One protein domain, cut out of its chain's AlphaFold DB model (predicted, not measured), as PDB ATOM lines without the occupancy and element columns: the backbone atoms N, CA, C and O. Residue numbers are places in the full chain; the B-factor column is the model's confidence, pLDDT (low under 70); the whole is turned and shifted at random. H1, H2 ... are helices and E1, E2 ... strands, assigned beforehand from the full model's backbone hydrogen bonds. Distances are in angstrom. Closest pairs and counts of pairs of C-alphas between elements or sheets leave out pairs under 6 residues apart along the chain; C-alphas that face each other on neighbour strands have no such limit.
ATOM      1  N   TRP A 340     110.974 100.323 183.566       84.69
ATOM      2  CA  TRP A 340     112.134  99.802 182.848       84.69
ATOM      3  C   TRP A 340     111.858  99.615 181.351       84.69
ATOM      4  O   TRP A 340     112.689 100.017 180.540       84.69
ATOM      5  N   ILE A 341     110.688  99.087 180.970       82.44
ATOM      6  CA  ILE A 341     110.296  98.924 179.558       82.44
ATOM      7  C   ILE A 341     110.253 100.285 178.857       82.44
ATOM      8  O   ILE A 341     110.882 100.460 177.813       82.44
ATOM      9  N   VAL A 342     109.574 101.272 179.450       81.94
ATOM     10  CA  VAL A 342     109.491 102.633 178.896       81.94
ATOM     11  C   VAL A 342     110.881 103.255 178.785       81.94
ATOM     12  O   VAL A 342     111.216 103.857 177.766       81.94
ATOM     13  N   ARG A 343     111.735 103.065 179.794       84.81
ATOM     14  CA  ARG A 343     113.122 103.535 179.772       84.81
ATOM     15  C   ARG A 343     113.920 102.925 178.618       84.81
ATOM     16  O   ARG A 343     114.637 103.664 177.947       84.81
ATOM     17  N   GLN A 344     113.795 101.619 178.368       82.19
ATOM     18  CA  GLN A 344     114.461 100.952 177.241       82.19
ATOM     19  C   GLN A 344     113.969 101.486 175.897       82.19
ATOM     20  O   GLN A 344     114.771 101.785 175.016       82.19
ATOM     21  N   GLN A 345     112.658 101.665 175.754       80.31
ATOM     22  CA  GLN A 345     112.065 102.228 174.544       80.31
ATOM     23  C   GLN A 345     112.554 103.660 174.288       80.31
ATOM     24  O   GLN A 345     112.920 103.997 173.162       80.31
ATOM     25  N   VAL A 346     112.626 104.497 175.329       81.94
ATOM     26  CA  VAL A 346     113.181 105.853 175.228       81.94
ATOM     27  C   VAL A 346     114.664 105.809 174.873       81.94
ATOM     28  O   VAL A 346     115.071 106.539 173.978       81.94
ATOM     29  N   ALA A 347     115.466 104.947 175.504       83.31
ATOM     30  CA  ALA A 347     116.884 104.793 175.172       83.31
ATOM     31  C   ALA A 347     117.083 104.439 173.691       83.31
ATOM     32  O   ALA A 347     117.789 105.153 172.988       83.31
ATOM     33  N   GLN A 348     116.354 103.440 173.187       83.38
ATOM     34  CA  GLN A 348     116.386 103.069 171.770       83.38
ATOM     35  C   GLN A 348     115.943 104.218 170.856       83.38
ATOM     36  O   GLN A 348     116.533 104.437 169.800       83.38
ATOM     37  N   ALA A 349     114.913 104.982 171.240       79.50
ATOM     38  CA  ALA A 349     114.494 106.156 170.479       79.50
ATOM     39  C   ALA A 349     115.587 107.235 170.439       79.50
ATOM     40  O   ALA A 349     115.807 107.827 169.384       79.50
ATOM     41  N   LEU A 350     116.288 107.472 171.550       80.81
ATOM     42  CA  LEU A 350     117.392 108.429 171.616       80.81
ATOM     43  C   LEU A 350     118.612 107.960 170.809       80.81
ATOM     44  O   LEU A 350     119.188 108.769 170.085       80.81
ATOM     45  N   ASP A 351     118.948 106.671 170.839       83.50
ATOM     46  CA  ASP A 351     120.024 106.093 170.020       83.50
ATOM     47  C   ASP A 351     119.700 106.193 168.518       83.50
ATOM     48  O   ASP A 351     120.536 106.573 167.689       83.50
ATOM     49  N   ASN A 352     118.437 105.950 168.152       82.00
ATOM     50  CA  ASN A 352     117.942 106.155 166.791       82.00
ATOM     51  C   ASN A 352     117.994 107.633 166.371       82.00
ATOM     52  O   ASN A 352     118.236 107.936 165.205       82.00
ATOM     53  N   LEU A 353     117.780 108.573 167.293       74.12
ATOM     54  CA  LEU A 353     117.966 109.998 167.012       74.12
ATOM     55  C   LEU A 353     119.446 110.347 166.845       74.12
ATOM     56  O   LEU A 353     119.792 111.027 165.880       74.12
ATOM     57  N   SER A 354     120.318 109.837 167.716       77.94
ATOM     58  CA  SER A 354     121.764 110.062 167.629       77.94
ATOM     59  C   SER A 354     122.349 109.543 166.317       77.94
ATOM     60  O   SER A 354     123.205 110.198 165.736       77.94
ATOM     61  N   SER A 355     121.887 108.394 165.816       79.06
ATOM     62  CA  SER A 355     122.360 107.847 164.533       79.06
ATOM     63  C   SER A 355     121.846 108.619 163.312       79.06
ATOM     64  O   SER A 355     122.502 108.640 162.272       79.06
ATOM     65  N   ARG A 356     120.686 109.280 163.421       74.12
ATOM     66  CA  ARG A 356     120.099 110.086 162.336       74.12
ATOM     67  C   ARG A 356     120.701 111.484 162.224       74.12
ATOM     68  O   ARG A 356     120.610 112.088 161.157       74.12
ATOM     69  N   VAL A 357     121.270 112.010 163.303       69.50
ATOM     70  CA  VAL A 357     121.810 113.370 163.369       69.50
ATOM     71  C   VAL A 357     123.338 113.306 163.317       69.50
ATOM     72  O   VAL A 357     123.996 113.133 164.332       69.50
ATOM     73  N   SER A 358     123.916 113.449 162.123       63.12
ATOM     74  CA  SER A 358     125.372 113.354 161.917       63.12
ATOM     75  C   SER A 358     126.149 114.623 162.278       63.12
ATOM     76  O   SER A 358     127.356 114.559 162.488       63.12
ATOM     77  N   SER A 359     125.485 115.780 162.339       60.88
ATOM     78  CA  SER A 359     126.122 117.092 162.528       60.88
ATOM     79  C   SER A 359     126.180 117.565 163.985       60.88
ATOM     80  O   SER A 359     126.707 118.641 164.256       60.88
ATOM     81  N   ILE A 360     125.593 116.816 164.925       68.00
ATOM     82  CA  ILE A 360     125.445 117.223 166.330       68.00
ATOM     83  C   ILE A 360     125.895 116.064 167.208       68.00
ATOM     84  O   ILE A 360     125.399 114.948 167.077       68.00
ATOM     85  N   HIS A 361     126.804 116.341 168.138       71.44
ATOM     86  CA  HIS A 361     127.178 115.393 169.173       71.44
ATOM     87  C   HIS A 361     126.033 115.312 170.183       71.44
ATOM     88  O   HIS A 361     125.806 116.237 170.967       71.44
ATOM     89  N   VAL A 362     125.290 114.208 170.139       74.56
ATOM     90  CA  VAL A 362     124.241 113.889 171.109       74.56
ATOM     91  C   VAL A 362     124.848 112.968 172.160       74.56
ATOM     92  O   VAL A 362     125.149 111.813 171.882       74.56
ATOM     93  N   ALA A 363     125.040 113.478 173.373       78.94
ATOM     94  CA  ALA A 363     125.439 112.665 174.513       78.94
ATOM     95  C   ALA A 363     124.237 112.461 175.437       78.94
ATOM     96  O   ALA A 363     123.615 113.426 175.882       78.94
ATOM     97  N   THR A 364     123.917 111.205 175.743       80.94
ATOM     98  CA  THR A 364     122.839 110.845 176.669       80.94
ATOM     99  C   THR A 364     123.421 110.344 177.982       80.94
ATOM    100  O   THR A 364     124.131 109.337 177.997       80.94
ATOM    101  N   SER A 365     123.094 110.996 179.093       83.31
ATOM    102  CA  SER A 365     123.389 110.486 180.431       83.31
ATOM    103  C   SER A 365     122.098 110.141 181.166       83.31
ATOM    104  O   SER A 365     121.104 110.861 181.107       83.31
ATOM    105  N   TRP A 366     122.097 109.000 181.851       83.06
ATOM    106  CA  TRP A 366     120.956 108.525 182.628       83.06
ATOM    107  C   TRP A 366     121.237 108.709 184.111       83.06
ATOM    108  O   TRP A 366     122.266 108.256 184.607       83.06
ATOM    109  N   MET A 367     120.301 109.323 184.825       81.25
ATOM    110  CA  MET A 367     120.335 109.445 186.277       81.25
ATOM    111  C   MET A 367     119.119 108.727 186.863       81.25
ATOM    112  O   MET A 367     117.987 108.905 186.398       81.25
ATOM    113  N   SER A 368     119.352 107.893 187.871       70.06
ATOM    114  CA  SER A 368     118.290 107.305 188.682       70.06
ATOM    115  C   SER A 368     117.842 108.312 189.738       70.06
ATOM    116  O   SER A 368     118.661 108.993 190.354       70.06
ATOM    117  N   SER A 369     116.533 108.414 189.943       71.25
ATOM    118  CA  SER A 369     115.969 109.183 191.050       71.25
ATOM    119  C   SER A 369     115.779 108.271 192.272       71.25
ATOM    120  O   SER A 369     115.972 107.058 192.202       71.25
ATOM    121  N   SER A 370     115.447 108.861 193.418       67.56
ATOM    122  CA  SER A 370     115.240 108.155 194.689       67.56
ATOM    123  C   SER A 370     114.015 107.234 194.690       67.56
ATOM    124  O   SER A 370     113.918 106.362 195.551       67.56
ATOM    125  N   SER A 371     113.092 107.405 193.736       73.75
ATOM    126  CA  SER A 371     111.941 106.516 193.559       73.75
ATOM    127  C   SER A 371     112.163 105.536 192.405       73.75
ATOM    128  O   SER A 371     112.661 105.919 191.345       73.75
ATOM    129  N   LEU A 372     111.770 104.278 192.622       69.56
ATOM    130  CA  LEU A 372     111.987 103.150 191.701       69.56
ATOM    131  C   LEU A 372     111.244 103.302 190.366       69.56
ATOM    132  O   LEU A 372     111.671 102.756 189.354       69.56
ATOM    133  N   ASP A 373     110.192 104.119 190.357       75.12
ATOM    134  CA  ASP A 373     109.383 104.409 189.174       75.12
ATOM    135  C   ASP A 373     109.825 105.700 188.472       75.12
ATOM    136  O   ASP A 373     109.080 106.246 187.659       75.12
ATOM    137  N   SER A 374     111.001 106.248 188.804       81.81
ATOM    138  CA  SER A 374     111.466 107.520 188.249       81.81
ATOM    139  C   SER A 374     112.914 107.485 187.777       81.81
ATOM    140  O   SER A 374     113.832 107.145 188.525       81.81
ATOM    141  N   SER A 375     113.132 107.938 186.548       83.62
ATOM    142  CA  SER A 375     114.463 108.153 185.991       83.62
ATOM    143  C   SER A 375     114.489 109.416 185.149       83.62
ATOM    144  O   SER A 375     113.478 109.850 184.599       83.62
ATOM    145  N   THR A 376     115.661 110.032 185.066       83.94
ATOM    146  CA  THR A 376     115.872 111.236 184.269       83.94
ATOM    147  C   THR A 376     116.994 110.993 183.276       83.94
ATOM    148  O   THR A 376     118.115 110.688 183.679       83.94
ATOM    149  N   ALA A 377     116.701 111.145 181.989       83.62
ATOM    150  CA  ALA A 377     117.708 111.234 180.946       83.62
ATOM    151  C   ALA A 377     118.064 112.704 180.714       83.62
ATOM    152  O   ALA A 377     117.186 113.555 180.552       83.62
ATOM    153  N   VAL A 378     119.354 113.004 180.692       82.69
ATOM    154  CA  VAL A 378     119.886 114.308 180.311       82.69
ATOM    155  C   VAL A 378     120.530 114.150 178.944       82.69
ATOM    156  O   VAL A 378     121.470 113.378 178.763       82.69
ATOM    157  N   LEU A 379     119.980 114.861 177.971       79.88
ATOM    158  CA  LEU A 379     120.516 114.967 176.626       79.88
ATOM    159  C   LEU A 379     121.334 116.240 176.523       79.88
ATOM    160  O   LEU A 379     120.801 117.344 176.631       79.88
ATOM    161  N   THR A 380     122.624 116.067 176.286       78.00
ATOM    162  CA  THR A 380     123.549 117.155 176.006       78.00
ATOM    163  C   THR A 380     123.766 117.210 174.501       78.00
ATOM    164  O   THR A 380     124.251 116.256 173.898       78.00
ATOM    165  N   LEU A 381     123.377 118.328 173.901       74.50
ATOM    166  CA  LEU A 381     123.488 118.610 172.477       74.50
ATOM    167  C   LEU A 381     124.661 119.562 172.270       74.50
ATOM    168  O   LEU A 381     124.563 120.740 172.612       74.50
ATOM    169  N   GLY A 382     125.768 119.060 171.735       62.06
ATOM    170  CA  GLY A 382     126.946 119.864 171.425       62.06
ATOM    171  C   GLY A 382     127.224 119.907 169.927       62.06
ATOM    172  O   GLY A 382     127.120 118.897 169.236       62.06
ATOM    173  N   THR A 383     127.635 121.060 169.417       62.06
ATOM    174  CA  THR A 383     128.455 121.130 168.196       62.06
ATOM    175  C   THR A 383     129.862 121.561 168.612       62.06
ATOM    176  O   THR A 383     130.033 122.071 169.717       62.06
ATOM    177  N   GLU A 384     130.876 121.362 167.765       52.62
ATOM    178  CA  GLU A 384     132.282 121.665 168.112       52.62
ATOM    179  C   GLU A 384     132.533 123.134 168.522       52.62
ATOM    180  O   GLU A 384     133.574 123.441 169.099       52.62
ATOM    181  N   LEU A 385     131.575 124.036 168.267       45.44
ATOM    182  CA  LEU A 385     131.696 125.476 168.502       45.44
ATOM    183  C   LEU A 385     130.637 126.084 169.442       45.44
ATOM    184  O   LEU A 385     130.809 127.226 169.863       45.44
ATOM    185  N   LEU A 386     129.556 125.369 169.786       54.59
ATOM    186  CA  LEU A 386     128.414 125.933 170.528       54.59
ATOM    187  C   LEU A 386     128.411 125.569 172.018       54.59
ATOM    188  O   LEU A 386     128.910 124.525 172.434       54.59
ATOM    189  N   HIS A 387     127.760 126.413 172.830       54.56
ATOM    190  CA  HIS A 387     127.399 126.041 174.200       54.56
ATOM    191  C   HIS A 387     126.455 124.828 174.161       54.56
ATOM    192  O   HIS A 387     125.486 124.856 173.396       54.56
ATOM    193  N   PRO A 388     126.697 123.786 174.975       64.19
ATOM    194  CA  PRO A 388     125.881 122.587 174.935       64.19
ATOM    195  C   PRO A 388     124.446 122.904 175.368       64.19
ATOM    196  O   PRO A 388     124.206 123.372 176.483       64.19
ATOM    197  N   GLY A 389     123.484 122.642 174.486       67.12
ATOM    198  CA  GLY A 389     122.070 122.664 174.839       67.12
ATOM    199  C   GLY A 389     121.757 121.461 175.721       67.12
ATOM    200  O   GLY A 389     122.109 120.339 175.367       67.12
ATOM    201  N   ILE A 390     121.111 121.675 176.867       75.50
ATOM    202  CA  ILE A 390     120.748 120.593 177.789       75.50
ATOM    203  C   ILE A 390     119.235 120.400 177.752       75.50
ATOM    204  O   ILE A 390     118.477 121.315 178.071       75.50
ATOM    205  N   ILE A 391     118.797 119.192 177.407       76.50
ATOM    206  CA  ILE A 391     117.398 118.774 177.466       76.50
ATOM    207  C   ILE A 391     117.257 117.709 178.542       76.50
ATOM    208  O   ILE A 391     117.959 116.702 178.544       76.50
ATOM    209  N   THR A 392     116.321 117.919 179.461       79.81
ATOM    210  CA  THR A 392     116.007 116.965 180.523       79.81
ATOM    211  C   THR A 392     114.702 116.243 180.204       79.81
ATOM    212  O   THR A 392     113.646 116.864 180.051       79.81
ATOM    213  N   ILE A 393     114.779 114.917 180.109       81.38
ATOM    214  CA  ILE A 393     113.639 114.019 179.940       81.38
ATOM    215  C   ILE A 393     113.431 113.279 181.256       81.38
ATOM    216  O   ILE A 393     114.275 112.500 181.687       81.38
ATOM    217  N   HIS A 394     112.301 113.528 181.902       83.31
ATOM    218  CA  HIS A 394     111.890 112.857 183.122       83.31
ATOM    219  C   HIS A 394     110.871 111.767 182.791       83.31
ATOM    220  O   HIS A 394     109.826 112.043 182.205       83.31
ATOM    221  N   ILE A 395     111.147 110.540 183.211       81.94
ATOM    222  CA  ILE A 395     110.264 109.385 183.063       81.94
ATOM    223  C   ILE A 395     109.731 109.043 184.454       81.94
ATOM    224  O   ILE A 395     110.520 108.805 185.364       81.94
ATOM    225  N   GLN A 396     108.410 109.043 184.629       81.69
ATOM    226  CA  GLN A 396     107.734 108.671 185.875       81.69
ATOM    227  C   GLN A 396     106.639 107.638 185.593       81.69
ATOM    228  O   GLN A 396     105.612 107.976 185.005       81.69
ATOM    229  N   GLY A 397     106.845 106.384 185.996       76.56
ATOM    230  CA  GLY A 397     105.980 105.266 185.622       76.56
ATOM    231  C   GLY A 397     105.879 105.158 184.099       76.56
ATOM    232  O   GLY A 397     106.883 104.912 183.430       76.56
ATOM    233  N   THR A 398     104.684 105.407 183.560       72.25
ATOM    234  CA  THR A 398     104.391 105.461 182.115       72.25
ATOM    235  C   THR A 398     104.398 106.876 181.524       72.25
ATOM    236  O   THR A 398     104.259 107.042 180.313       72.25
ATOM    237  N   GLN A 399     104.554 107.915 182.350       75.56
ATOM    238  CA  GLN A 399     104.554 109.307 181.902       75.56
ATOM    239  C   GLN A 399     105.958 109.761 181.510       75.56
ATOM    240  O   GLN A 399     106.907 109.624 182.283       75.56
ATOM    241  N   ILE A 400     106.070 110.397 180.344       76.69
ATOM    242  CA  ILE A 400     107.297 111.054 179.893       76.69
ATOM    243  C   ILE A 400     107.073 112.570 179.910       76.69
ATOM    244  O   ILE A 400     106.097 113.083 179.362       76.69
ATOM    245  N   ARG A 401     107.976 113.309 180.553       77.06
ATOM    246  CA  ARG A 401     107.976 114.776 180.607       77.06
ATOM    247  C   ARG A 401     109.289 115.295 180.048       77.06
ATOM    248  O   ARG A 401     110.346 114.780 180.390       77.06
ATOM    249  N   CYS A 402     109.236 116.336 179.226       74.00
ATOM    250  CA  CYS A 402     110.428 116.997 178.695       74.00
ATOM    251  C   CYS A 402     110.405 118.464 179.120       74.00
ATOM    252  O   CYS A 402     109.407 119.142 178.881       74.00
ATOM    253  N   HIS A 403     111.466 118.958 179.763       66.75
ATOM    254  CA  HIS A 403     111.616 120.381 180.109       66.75
ATOM    255  C   HIS A 403     110.352 121.011 180.756       66.75
ATOM    256  O   HIS A 403     109.869 122.058 180.332       66.75
ATOM    257  N   ASN A 404     109.765 120.329 181.751       55.66
ATOM    258  CA  ASN A 404     108.524 120.695 182.469       55.66
ATOM    259  C   ASN A 404     107.224 120.758 181.646       55.66
ATOM    260  O   ASN A 404     106.163 121.040 182.202       55.66
ATOM    261  N   SER A 405     107.271 120.425 180.361       57.34
ATOM    262  CA  SER A 405     106.081 120.195 179.543       57.34
ATOM    263  C   SER A 405     105.722 118.707 179.556       57.34
ATOM    264  O   SER A 405     106.562 117.837 179.298       57.34
ATOM    265  N   ALA A 406     104.476 118.398 179.925       54.09
ATOM    266  CA  ALA A 406     103.955 117.044 179.808       54.09
ATOM    267  C   ALA A 406     103.790 116.712 178.323       54.09
ATOM    268  O   ALA A 406     103.172 117.481 177.586       54.09
ATOM    269  N   VAL A 407     104.336 115.577 177.889       58.03
ATOM    270  CA  VAL A 407     103.997 115.034 176.572       58.03
ATOM    271  C   VAL A 407     102.525 114.597 176.653       58.03
ATOM    272  O   VAL A 407     102.176 113.910 177.619       58.03
ATOM    273  N   PRO A 408     101.635 115.033 175.738       53.12
ATOM    274  CA  PRO A 408     100.232 114.632 175.775       53.12
ATOM    275  C   PRO A 408     100.119 113.099 175.781       53.12
ATOM    276  O   PRO A 408     100.766 112.426 174.987       53.12
ATOM    277  N   SER A 409      99.363 112.603 176.767       45.25
ATOM    278  CA  SER A 409      99.077 111.206 177.135       45.25
ATOM    279  C   SER A 409      99.780 110.112 176.321       45.25
ATOM    280  O   SER A 409      99.311 109.701 175.265       45.25
ATOM    281  N   THR A 410     100.836 109.542 176.901       45.44
ATOM    282  CA  THR A 410     101.502 108.302 176.480       45.44
ATOM    283  C   THR A 410     100.704 107.049 176.867       45.44
ATOM    284  O   THR A 410     101.265 106.078 177.369       45.44
ATOM    285  N   GLU A 411      99.392 107.025 176.623       43.06
ATOM    286  CA  GLU A 411      98.734 105.734 176.403       43.06
ATOM    287  C   GLU A 411      99.131 105.290 174.996       43.06
ATOM    288  O   GLU A 411      98.496 105.661 174.016       43.06
ATOM    289  N   LEU A 412     100.249 104.563 174.884       44.22
ATOM    290  CA  LEU A 412     100.639 103.860 173.656       44.22
ATOM    291  C   LEU A 412     100.682 104.715 172.366       44.22
ATOM    292  O   LEU A 412     100.558 104.177 171.265       44.22
ATOM    293  N   LEU A 413     100.926 106.028 172.453       41.34
ATOM    294  CA  LEU A 413     101.317 106.808 171.277       41.34
ATOM    295  C   LEU A 413     102.716 106.353 170.864       41.34
ATOM    296  O   LEU A 413     103.676 106.461 171.628       41.34
ATOM    297  N   GLY A 414     102.800 105.750 169.678       52.56
ATOM    298  CA  GLY A 414     103.998 105.089 169.185       52.56
ATOM    299  C   GLY A 414     105.244 105.965 169.309       52.56
ATOM    300  O   GLY A 414     105.197 107.180 169.119       52.56
ATOM    301  N   LEU A 415     106.385 105.317 169.559       57.75
ATOM    302  CA  LEU A 415     107.731 105.908 169.635       57.75
ATOM    303  C   LEU A 415     108.042 106.945 168.535       57.75
ATOM    304  O   LEU A 415     108.893 107.813 168.732       57.75
ATOM    305  N   GLY A 416     107.337 106.890 167.401       58.91
ATOM    306  CA  GLY A 416     107.393 107.891 166.338       58.91
ATOM    307  C   GLY A 416     107.011 109.310 166.779       58.91
ATOM    308  O   GLY A 416     107.744 110.243 166.461       58.91
ATOM    309  N   GLU A 417     105.926 109.498 167.536       63.03
ATOM    310  CA  GLU A 417     105.485 110.836 167.967       63.03
ATOM    311  C   GLU A 417     106.403 111.423 169.042       63.03
ATOM    312  O   GLU A 417     106.756 112.602 168.987       63.03
ATOM    313  N   PHE A 418     106.873 110.579 169.966       67.69
ATOM    314  CA  PHE A 418     107.897 110.962 170.937       67.69
ATOM    315  C   PHE A 418     109.190 111.401 170.240       67.69
ATOM    316  O   PHE A 418     109.741 112.447 170.574       67.69
ATOM    317  N   GLY A 419     109.643 110.657 169.226       66.12
ATOM    318  CA  GLY A 419     110.813 111.032 168.433       66.12
ATOM    319  C   GLY A 419     110.656 112.401 167.765       66.12
ATOM    320  O   GLY A 419     111.564 113.225 167.841       66.12
ATOM    321  N   VAL A 420     109.493 112.683 167.170       65.69
ATOM    322  CA  VAL A 420     109.191 113.997 166.568       65.69
ATOM    323  C   VAL A 420     109.195 115.106 167.623       65.69
ATOM    324  O   VAL A 420     109.753 116.177 167.387       65.69
ATOM    325  N   TYR A 421     108.630 114.845 168.801       69.94
ATOM    326  CA  TYR A 421     108.608 115.801 169.902       69.94
ATOM    327  C   TYR A 421     110.006 116.102 170.462       69.94
ATOM    328  O   TYR A 421     110.344 117.260 170.704       69.94
ATOM    329  N   VAL A 422     110.848 115.078 170.632       68.50
ATOM    330  CA  VAL A 422     112.241 115.264 171.059       68.50
ATOM    331  C   VAL A 422     113.013 116.053 170.006       68.50
ATOM    332  O   VAL A 422     113.701 116.999 170.370       68.50
ATOM    333  N   VAL A 423     112.846 115.752 168.714       67.06
ATOM    334  CA  VAL A 423     113.455 116.541 167.624       67.06
ATOM    335  C   VAL A 423     113.003 117.998 167.678       67.06
ATOM    336  O   VAL A 423     113.832 118.896 167.557       67.06
ATOM    337  N   PHE A 424     111.719 118.255 167.924       67.69
ATOM    338  CA  PHE A 424     111.204 119.612 168.093       67.69
ATOM    339  C   PHE A 424     111.892 120.350 169.253       67.69
ATOM    340  O   PHE A 424     112.352 121.479 169.079       67.69
ATOM    341  N   GLN A 425     112.027 119.700 170.412       68.94
ATOM    342  CA  GLN A 425     112.704 120.277 171.577       68.94
ATOM    343  C   GLN A 425     114.207 120.493 171.334       68.94
ATOM    344  O   GLN A 425     114.753 121.516 171.740       68.94
ATOM    345  N   VAL A 426     114.864 119.582 170.610       66.19
ATOM    346  CA  VAL A 426     116.256 119.717 170.146       66.19
ATOM    347  C   VAL A 426     116.401 120.950 169.255       66.19
ATOM    348  O   VAL A 426     117.238 121.806 169.536       66.19
ATOM    349  N   CYS A 427     115.554 121.106 168.236       65.00
ATOM    350  CA  CYS A 427     115.580 122.267 167.345       65.00
ATOM    351  C   CYS A 427     115.320 123.582 168.095       65.00
ATOM    352  O   CYS A 427     116.013 124.570 167.852       65.00
ATOM    353  N   ALA A 428     114.367 123.601 169.031       65.38
ATOM    354  CA  ALA A 428     114.081 124.771 169.857       65.38
ATOM    355  C   ALA A 428     115.265 125.137 170.773       65.38
ATOM    356  O   ALA A 428     115.645 126.308 170.855       65.38
ATOM    357  N   ALA A 429     115.893 124.145 171.413       64.56
ATOM    358  CA  ALA A 429     117.069 124.347 172.253       64.56
ATOM    359  C   ALA A 429     118.254 124.893 171.439       64.56
ATOM    360  O   ALA A 429     118.879 125.873 171.850       64.56
ATOM    361  N   MET A 430     118.517 124.341 170.252       62.25
ATOM    362  CA  MET A 430     119.575 124.829 169.361       62.25
ATOM    363  C   MET A 430     119.312 126.246 168.857       62.25
ATOM    364  O   MET A 430     120.213 127.082 168.892       62.25
ATOM    365  N   ALA A 431     118.075 126.547 168.453       61.34
ATOM    366  CA  ALA A 431     117.676 127.898 168.074       61.34
ATOM    367  C   ALA A 431     117.921 128.891 169.218       61.34
ATOM    368  O   ALA A 431     118.484 129.961 168.999       61.34
TER     369      ALA A 431
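This is residues 340 to 431 of the 560 residues of the protein "Mediator of RNA polymerase II transcription subunit 17" of Capsaspora owczarzaki (strain ATCC 30864) (UniProt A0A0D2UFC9). A twisted sheet of four antiparallel strands makes a wall, and two helices, H1 and H2, cover one of its faces while the other face has no named helix. The helices stand at a steep angle to each other, and the link between E2 and E3 reaches out past one end of the sheet. The printed part has 92 residues, with two named helices and four named strands in the order H1, E1, E2, E3, E4, H2; the class is mixed, helices and strands. The sheet's order is E1, E2, E3, E4. The whole is compact, with a radius of gyration of the C-alphas of 12.8 A and spans of 37 by 27 by 22 A.

The sheet begins with E1, residues 361 to 368, 22.9 A from first to last C-alpha. E2, residues 374 to 382, is the longest strand at 26.0 A. E3, residues 389 to 396, measures 22.9 A, and E4 is short, residues 399 to 402. H1, residues 340 to 356, is 24.3 A long and begins at C-alpha 340, (112.134, 99.802, 182.848). H2, residues 415 to 431, is 24.2 A long and ends at C-alpha 431, (117.676, 127.898, 168.074).

The four strands form a meander, each strand the antiparallel neighbour of the one before. In the hairpin of E1 and E2, N 365 and O 378 are 2.9 A apart, within hydrogen-bond range. In the hairpin of E2 and E3, N 379 and O 391 are within range at 2.8 A. In the hairpin of E3 and E4, N 394 and O 401 are within range at 2.8 A. The edge strands E1 and E4 are apart. The sheet is twisted, its C-alphas lying up to 4.3 A off their best plane. H1 and H2 are on the same face of the sheet, an arrangement in two layers, helices on one face of a sheet. H1, at a height over the sheet of 9.3 A, lies over E2 and E3 and runs along the strands, at 5 degrees to E2 on the local plane. H2, at a height of 9.1 A, lies over E3 and runs along the strands, at 27 degrees to E3 on the local plane; the closest C-alphas of these two are those of Gly 389 and Ala 429, 5.9 A apart. H1 and H2 touch, their closest C-alphas being those of Ala 349 and Gly 419, 6.4 A apart. They run the same way at a steep tilt of 56 degrees. In H1 and H2 every O i to N i+4 pair is within hydrogen-bond range.

The two C-alphas farthest apart, those of Leu 385 and Glu 411, are 39.2 A apart. The printed part has no cut. The link from E4 to H2 is long, with 12 residues, and in it residues 405 to 406 pair antiparallel with residues 401 to 402 of E4. Mean pLDDT of the printed part is 70.3; 43 residues are under 70, among them residues 382 to 389 and 403 to 431.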